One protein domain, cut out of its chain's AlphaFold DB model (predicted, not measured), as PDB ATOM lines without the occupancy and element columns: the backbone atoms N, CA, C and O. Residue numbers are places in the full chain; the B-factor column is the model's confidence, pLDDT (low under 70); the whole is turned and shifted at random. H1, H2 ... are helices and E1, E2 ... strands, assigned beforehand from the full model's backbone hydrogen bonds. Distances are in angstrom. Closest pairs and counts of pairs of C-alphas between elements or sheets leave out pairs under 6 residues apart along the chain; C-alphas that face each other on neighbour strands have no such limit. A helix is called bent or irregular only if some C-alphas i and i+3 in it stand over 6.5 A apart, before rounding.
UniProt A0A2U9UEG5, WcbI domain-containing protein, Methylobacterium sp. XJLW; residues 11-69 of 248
ATOM      1  N   GLU A  11     329.459 364.722 251.094       91.56
ATOM      2  CA  GLU A  11     328.018 364.735 250.846       91.56
ATOM      3  C   GLU A  11     327.681 365.860 249.864       91.56
ATOM      4  O   GLU A  11     327.731 367.044 250.202       91.56
ATOM      5  N   ASN A  12     327.318 365.495 248.631       88.12
ATOM      6  CA  ASN A  12     327.079 366.457 247.551       88.12
ATOM      7  C   ASN A  12     326.104 367.583 247.944       88.12
ATOM      8  O   ASN A  12     326.357 368.743 247.634       88.12
ATOM      9  N   TYR A  13     325.019 367.278 248.661       88.50
ATOM     10  CA  TYR A  13     324.018 368.271 249.043       88.50
ATOM     11  C   TYR A  13     324.566 369.304 250.033       88.50
ATOM     12  O   TYR A  13     324.192 370.472 249.930       88.50
ATOM     13  N   LYS A  14     325.468 368.925 250.950       92.50
ATOM     14  CA  LYS A  14     326.094 369.860 251.898       92.50
ATOM     15  C   LYS A  14     327.028 370.822 251.177       92.50
ATOM     16  O   LYS A  14     326.965 372.027 251.398       92.50
ATOM     17  N   ILE A  15     327.828 370.297 250.257       91.81
ATOM     18  CA  ILE A  15     328.786 371.080 249.471       91.81
ATOM     19  C   ILE A  15     328.049 372.026 248.513       91.81
ATOM     20  O   ILE A  15     328.274 373.233 248.518       91.81
ATOM     21  N   ILE A  16     327.087 371.510 247.743       89.62
ATOM     22  CA  ILE A  16     326.330 372.303 246.760       89.62
ATOM     23  C   ILE A  16     325.502 373.401 247.442       89.62
ATOM     24  O   ILE A  16     325.384 374.501 246.902       89.62
ATOM     25  N   SER A  17     324.945 373.132 248.627       90.88
ATOM     26  CA  SER A  17     324.189 374.127 249.402       90.88
ATOM     27  C   SER A  17     325.065 375.114 250.188       90.88
ATOM     28  O   SER A  17     324.524 376.021 250.821       90.88
ATOM     29  N   GLY A  18     326.395 374.968 250.151       89.38
ATOM     30  CA  GLY A  18     327.340 375.816 250.881       89.38
ATOM     31  C   GLY A  18     327.377 375.567 252.393       89.38
ATOM     32  O   GLY A  18     327.887 376.407 253.133       89.38
ATOM     33  N   GLN A  19     326.833 374.442 252.865       88.06
ATOM     34  CA  GLN A  19     326.960 374.006 254.261       88.06
ATOM     35  C   GLN A  19     328.377 373.512 254.577       88.06
ATOM     36  O   GLN A  19     328.810 373.591 255.724       88.06
ATOM     37  N   GLU A  20     329.099 373.037 253.562       86.69
ATOM     38  CA  GLU A  20     330.510 372.659 253.643       86.69
ATOM     39  C   GLU A  20     331.330 373.437 252.600       86.69
ATOM     40  O   GLU A  20     330.845 373.675 251.491       86.69
ATOM     41  N   PRO A  21     332.559 373.869 252.937       83.44
ATOM     42  CA  PRO A  21     333.415 374.599 252.011       83.44
ATOM     43  C   PRO A  21     333.974 373.685 250.913       83.44
ATOM     44  O   PRO A  21     334.345 372.537 251.153       83.44
ATOM     45  N   ASN A  22     334.120 374.243 249.711       87.50
ATOM     46  CA  ASN A  22     334.608 373.509 248.540       87.50
ATOM     47  C   ASN A  22     336.093 373.151 248.599       87.50
ATOM     48  O   ASN A  22     336.502 372.180 247.967       87.50
ATOM     49  N   ASP A  23     336.899 373.930 249.322       89.25
ATOM     50  CA  ASP A  23     338.358 373.810 249.278       89.25
ATOM     51  C   ASP A  23     338.817 372.417 249.729       89.25
ATOM     52  O   ASP A  23     339.603 371.777 249.038       89.25
ATOM     53  N   HIS A  24     338.221 371.879 250.798       90.06
ATOM     54  CA  HIS A  24     338.522 370.526 251.280       90.06
ATOM     55  C   HIS A  24     338.168 369.426 250.272       90.06
ATOM     56  O   HIS A  24     338.888 368.433 250.169       90.06
ATOM     57  N   LEU A  25     337.077 369.591 249.513       93.44
ATOM     58  CA  LEU A  25     336.731 368.665 248.434       93.44
ATOM     59  C   LEU A  25     337.785 368.728 247.327       93.44
ATOM     60  O   LEU A  25     338.263 367.694 246.874       93.44
ATOM     61  N   PHE A  26     338.145 369.928 246.878       93.38
ATOM     62  CA  PHE A  26     339.063 370.090 245.751       93.38
ATOM     63  C   PHE A  26     340.493 369.664 246.089       93.38
ATOM     64  O   PHE A  26     341.145 369.054 245.243       93.38
ATOM     65  N   GLU A  27     340.949 369.897 247.321       94.38
ATOM     66  CA  GLU A  27     342.201 369.339 247.841       94.38
ATOM     67  C   GLU A  27     342.170 367.804 247.821       94.38
ATOM     68  O   GLU A  27     343.067 367.171 247.267       94.38
ATOM     69  N   ALA A  28     341.098 367.192 248.337       95.12
ATOM     70  CA  ALA A  28     340.974 365.737 248.344       95.12
ATOM     71  C   ALA A  28     340.906 365.130 246.933       95.12
ATOM     72  O   ALA A  28     341.475 364.066 246.708       95.12
ATOM     73  N   LEU A  29     340.240 365.791 245.979       96.00
ATOM     74  CA  LEU A  29     340.184 365.344 244.581       96.00
ATOM     75  C   LEU A  29     341.555 365.397 243.900       96.00
ATOM     76  O   LEU A  29     341.898 364.473 243.163       96.00
ATOM     77  N   ALA A  30     342.341 366.446 244.154       95.88
ATOM     78  CA  ALA A  30     343.674 366.591 243.572       95.88
ATOM     79  C   ALA A  30     344.623 365.461 244.016       95.88
ATOM     80  O   ALA A  30     345.450 364.998 243.224       95.88
ATOM     81  N   ASP A  31     344.455 364.976 245.249       95.56
ATOM     82  CA  ASP A  31     345.280 363.917 245.832       95.56
ATOM     83  C   ASP A  31     344.705 362.500 245.640       95.56
ATOM     84  O   ASP A  31     345.441 361.516 245.761       95.56
ATOM     85  N   ALA A  32     343.423 362.358 245.284       96.62
ATOM     86  CA  ALA A  32     342.726 361.072 245.225       96.62
ATOM     87  C   ALA A  32     343.363 360.070 244.247       96.62
ATOM     88  O   ALA A  32     343.495 360.336 243.054       96.62
ATOM     89  N   ASP A  33     343.715 358.876 244.735       95.88
ATOM     90  CA  ASP A  33     344.075 357.721 243.893       95.88
ATOM     91  C   ASP A  33     342.848 357.041 243.280       95.88
ATOM     92  O   ASP A  33     342.914 356.511 242.173       95.88
ATOM     93  N   ILE A  34     341.733 357.057 244.012       96.19
ATOM     94  CA  ILE A  34     340.466 356.447 243.622       96.19
ATOM     95  C   ILE A  34     339.358 357.453 243.925       96.19
ATOM     96  O   ILE A  34     339.263 357.955 245.045       96.19
ATOM     97  N   PHE A  35     338.506 357.717 242.939       97.19
ATOM     98  CA  PHE A  35     337.321 358.551 243.076       97.19
ATOM     99  C   PHE A  35     336.070 357.745 242.726       97.19
ATOM    100  O   PHE A  35     335.865 357.371 241.571       97.19
ATOM    101  N   ILE A  36     335.240 357.475 243.735       97.31
ATOM    102  CA  ILE A  36     333.963 356.767 243.591       97.31
ATOM    103  C   ILE A  36     332.845 357.802 243.643       97.31
ATOM    104  O   ILE A  36     332.776 358.576 244.599       97.31
ATOM    105  N   TYR A  37     331.974 357.830 242.636       97.12
ATOM    106  CA  TYR A  37     330.967 358.884 242.529       97.12
ATOM    107  C   TYR A  37     329.661 358.434 241.877       97.12
ATOM    108  O   TYR A  37     329.605 357.474 241.108       97.12
ATOM    109  N   GLN A  38     328.601 359.186 242.172       95.94
ATOM    110  CA  GLN A  38     327.340 359.142 241.439       95.94
ATOM    111  C   GLN A  38     327.308 360.289 240.425       95.94
ATOM    112  O   GLN A  38     327.627 361.419 240.805       95.94
ATOM    113  N   PRO A  39     326.938 360.042 239.156       95.69
ATOM    114  CA  PRO A  39     326.913 361.099 238.159       95.69
ATOM    115  C   PRO A  39     325.964 362.246 238.525       95.69
ATOM    116  O   PRO A  39     324.817 362.021 238.916       95.69
ATOM    117  N   LEU A  40     326.429 363.480 238.334       94.31
ATOM    118  CA  LEU A  40     325.657 364.708 238.510       94.31
ATOM    119  C   LEU A  40     325.539 365.426 237.174       94.31
ATOM    120  O   LEU A  40     326.557 365.722 236.556       94.31
ATOM    121  N   GLY A  41     324.309 365.720 236.747       92.00
ATOM    122  CA  GLY A  41     324.021 366.387 235.473       92.00
ATOM    123  C   GLY A  41     324.657 367.775 235.325       92.00
ATOM    124  O   GLY A  41     325.020 368.424 236.306       92.00
ATOM    125  N   GLU A  42     324.701 368.279 234.089       90.75
ATOM    126  CA  GLU A  42     325.335 369.564 233.732       90.75
ATOM    127  C   GLU A  42     324.801 370.770 234.525       90.75
ATOM    128  O   GLU A  42     325.531 371.726 234.786       90.75
ATOM    129  N   GLY A  43     323.544 370.711 234.982       90.31
ATOM    130  CA  GLY A  43     322.924 371.749 235.813       90.31
ATOM    131  C   GLY A  43     323.609 371.987 237.165       90.31
ATOM    132  O   GLY A  43     323.309 372.978 237.825       90.31
ATOM    133  N   HIS A  44     324.540 371.119 237.574       91.12
ATOM    134  CA  HIS A  44     325.323 371.264 238.801       91.12
ATOM    135  C   HIS A  44     326.638 372.049 238.619       91.12
ATOM    136  O   HIS A  44     327.421 372.154 239.565       91.12
ATOM    137  N   GLY A  45     326.894 372.630 237.440       91.12
ATOM    138  CA  GLY A  45     328.048 373.503 237.201       91.12
ATOM    139  C   GLY A  45     329.377 372.795 237.474       91.12
ATOM    140  O   GLY A  45     329.608 371.704 236.964       91.12
ATOM    141  N   ILE A  46     330.229 373.380 238.323       91.88
ATOM    142  CA  ILE A  46     331.548 372.812 238.662       91.88
ATOM    143  C   ILE A  46     331.475 371.433 239.338       91.88
ATOM    144  O   ILE A  46     332.471 370.717 239.352       91.88
ATOM    145  N   TYR A  47     330.321 371.053 239.896       93.19
ATOM    146  CA  TYR A  47     330.109 369.739 240.514       93.19
ATOM    147  C   TYR A  47     329.581 368.690 239.528       93.19
ATOM    148  O   TYR A  47     329.435 367.528 239.898       93.19
ATOM    149  N   SER A  48     329.269 369.090 238.292       94.12
ATOM    150  CA  SER A  48     328.865 368.174 237.225       94.12
ATOM    151  C   SER A  48     329.929 367.099 237.001       94.12
ATOM    152  O   SER A  48     331.128 367.346 237.149       94.12
ATOM    153  N   THR A  49     329.485 365.921 236.580       94.25
ATOM    154  CA  THR A  49     330.338 364.830 236.078       94.25
ATOM    155  C   THR A  49     330.138 364.608 234.576       94.25
ATOM    156  O   THR A  49     330.526 363.572 234.043       94.25
ATOM    157  N   PHE A  50     329.475 365.551 233.906       88.44
ATOM    158  CA  PHE A  50     329.249 365.584 232.463       88.44
ATOM    159  C   PHE A  50     329.823 366.868 231.850       88.44
ATOM    160  O   PHE A  50     329.969 367.888 232.533       88.44
ATOM    161  N   GLY A  51     330.085 366.807 230.542       79.75
ATOM    162  CA  GLY A  51     330.537 367.933 229.724       79.75
ATOM    163  C   GLY A  51     332.059 368.100 229.667       79.75
ATOM    164  O   GLY A  51     332.790 367.596 230.515       79.75
ATOM    165  N   GLU A  52     332.532 368.826 228.649       72.50
ATOM    166  CA  GLU A  52     333.964 369.106 228.413       72.50
ATOM    167  C   GLU A  52     334.482 370.348 229.173       72.50
ATOM    168  O   GLU A  52     335.679 370.630 229.172       72.50
ATOM    169  N   SER A  53     333.593 371.118 229.807       77.25
ATOM    170  CA  SER A  53     333.935 372.321 230.578       77.25
ATOM    171  C   SER A  53     334.472 371.998 231.980       77.25
ATOM    172  O   SER A  53     334.454 370.851 232.409       77.25
ATOM    173  N   ASP A  54     334.921 373.024 232.717       85.62
ATOM    174  CA  ASP A  54     335.365 372.916 234.116       85.62
ATOM    175  C   ASP A  54     334.333 372.176 234.997       85.62
ATOM    176  O   ASP A  54     333.262 372.707 235.290       85.62
ATOM    177  N   ASN A  55     334.655 370.937 235.380       93.31
ATOM    178  CA  ASN A  55     333.785 370.009 236.105       93.31
ATOM    179  C   ASN A  55     334.589 369.243 237.174       93.31
ATOM    180  O   ASN A  55     335.821 369.350 237.236       93.31
ATOM    181  N   ILE A  56     333.920 368.468 238.030       94.38
ATOM    182  CA  ILE A  56     334.579 367.858 239.194       94.38
ATOM    183  C   ILE A  56     335.640 366.820 238.799       94.38
ATOM    184  O   ILE A  56     336.655 366.693 239.479       94.38
ATOM    185  N   LEU A  57     335.453 366.136 237.667       95.25
ATOM    186  CA  LEU A  57     336.379 365.116 237.169       95.25
ATOM    187  C   LEU A  57     337.684 365.735 236.654       95.25
ATOM    188  O   LEU A  57     338.744 365.133 236.800       95.25
ATOM    189  N   ASN A  58     337.641 366.971 236.146       93.56
ATOM    190  CA  ASN A  58     338.833 367.705 235.698       93.56
ATOM    191  C   ASN A  58     339.773 368.116 236.847       93.56
ATOM    192  O   ASN A  58     340.875 368.601 236.591       93.56
ATOM    193  N   ARG A  59     339.345 367.955 238.108       94.25
ATOM    194  CA  ARG A  59     340.153 368.244 239.309       94.25
ATOM    195  C   ARG A  59     340.962 367.040 239.783       94.25
ATOM    196  O   ARG A  59     341.818 367.194 240.647       94.25
ATOM    197  N   LEU A  60     340.692 365.860 239.232       96.44
ATOM    198  CA  LEU A  60     341.415 364.640 239.557       96.44
ATOM    199  C   LEU A  60     342.783 364.626 238.876       96.44
ATOM    200  O   LEU A  60     342.958 365.121 237.758       96.44
ATOM    201  N   LYS A  61     343.761 363.981 239.513       95.81
ATOM    202  CA  LYS A  61     345.025 363.655 238.844       95.81
ATOM    203  C   LYS A  61     344.784 362.677 237.690       95.81
ATOM    204  O   LYS A  61     343.940 361.792 237.777       95.81
ATOM    205  N   ILE A  62     345.596 362.776 236.633       94.62
ATOM    206  CA  ILE A  62     345.499 361.909 235.438       94.62
ATOM    207  C   ILE A  62     345.586 360.413 235.793       94.62
ATOM    208  O   ILE A  62     345.034 359.578 235.085       94.62
ATOM    209  N   SER A  63     346.283 360.069 236.878       95.81
ATOM    210  CA  SER A  63     346.434 358.689 237.343       95.81
ATOM    211  C   SER A  63     345.315 358.205 238.273       95.81
ATOM    212  O   SER A  63     345.403 357.076 238.745       95.81
ATOM    213  N   ALA A  64     344.318 359.037 238.594       96.56
ATOM    214  CA  ALA A  64     343.216 358.639 239.462       96.56
ATOM    215  C   ALA A  64     342.319 357.614 238.763       96.56
ATOM    216  O   ALA A  64     341.900 357.809 237.621       96.56
ATOM    217  N   VAL A  65     341.976 356.546 239.479       95.69
ATOM    218  CA  VAL A  65     340.947 355.598 239.057       95.69
ATOM    219  C   VAL A  65     339.583 356.211 239.349       95.69
ATOM    220  O   VAL A  65     339.289 356.586 240.482       95.69
ATOM    221  N   GLN A  66     338.744 356.306 238.326       96.69
ATOM    222  CA  GLN A  66     337.381 356.817 238.430       96.69
ATOM    223  C   GLN A  66     336.410 355.641 238.407       96.69
ATOM    224  O   GLN A  66     336.544 354.766 237.556       96.69
ATOM    225  N   ILE A  67     335.467 355.605 239.350       97.88
ATOM    226  CA  ILE A  67     334.446 354.558 239.433       97.88
ATOM    227  C   ILE A  67     333.085 355.214 239.608       97.88
ATOM    228  O   ILE A  67     332.749 355.753 240.664       97.88
ATOM    229  N   SER A  68     332.294 355.148 238.554       97.81
ATOM    230  CA  SER A  68     330.954 355.701 238.494       97.81
ATOM    231  C   SER A  68     329.903 354.650 238.863       97.81
ATOM    232  O   SER A  68     329.918 353.518 238.377       97.81
ATOM    233  N   MET A  69     328.959 355.020 239.727       97.75
ATOM    234  CA  MET A  69     327.836 354.163 240.112       97.75
ATOM    235  C   MET A  69     326.500 354.895 239.984       97.75
ATOM    236  O   MET A  69     326.438 356.106 240.206       97.75
TER     237      MET A  69
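AT A GLANCE: This is residues 11 to 69 of the 248 residues of the protein "WcbI domain-containing protein" of Methylobacterium sp. XJLW (UniProt A0A2U9UEG5). A short ribbon of two parallel strands, E1 and E2, makes one side of this small domain, and four short helices lie on the side of one of its faces, with the other face bare. H4 is the helix nearest the middle of the domain, its centre 5.5 A from the mean of the C-alphas, and H2, the longest helix, is next at 8.6 A, while H1 and H3 are toward the end where the strands finish; few C-alphas of the helices come close to one another. The 59 printed residues hold four named helices and two named strands in the order H1, H2, E1, H3, H4, E2, with a sheet of order E1, E2, all parallel; the class is mixed, helices and strands. The whole is compact, with a radius of gyration of the C-alphas of 10.9 A, and spans 29 by 23 by 21 A.

IN THESE COORDINATES: H1 is residues 12 to 16, 5.9 A long, and begins at C-alpha 12 at (327.079, 366.457, 247.551). H2, residues 22 to 31, measures 14.6 A and ends at C-alpha 31 at (345.280, 363.917, 245.832). E1, residues 34 to 37, measures 9.9 A. H3, residues 42 to 47, measures 8.3 A and is irregular: C-alphas 43 and 46 are 9.1 A apart. H4, residues 56 to 59, measures 5.6 A. E2, residues 65 to 68, measures 10.0 A and ends at C-alpha 68 at (330.954, 355.701, 238.494).

HOW THE PARTS SIT: E1 and E2 are parallel neighbours, with 14 degrees between their directions. N 35 and O 65 are 2.8 A apart and N 67 and O 35 are 2.9 A apart, both within hydrogen-bond range. E1, H3, H4 and E2 form a strand-helix-strand unit, two parallel neighbour strands with helices between them along the chain, and its crossover is right-handed. H2 and H4 only just touch, with 3 pairs of C-alphas within 8 A; the closest C-alphas are those of Ala 30 and Arg 59, 5.8 A apart. H3 and H4 are close but not clearly touching, at 5.0 A between their closest C-alphas, those of Tyr 47 and Ile 56. H1 is close to H2 but not clearly touching it, with C-alphas 15 and 22 the closest at 6.4 A. H1 and H4 are apart, and so are H2 and H3. Every O i to N i+4 pair is within hydrogen-bond range in H1 and H2; in H3 it is 0 of 2, beside 2 of 3 O i to N i+3 pairs, and H4 is too short for an O i to N i+4 pair.

THE WHOLE: The C-alphas of Gln 19 and Ser 63, the two farthest apart, are 30.0 A apart. The printed part has no cut and no long link; the link from H3 to H4, 8 residues, is short and the others are tight. The mean pLDDT of the printed part is 92.3, and no printed residue is under 70.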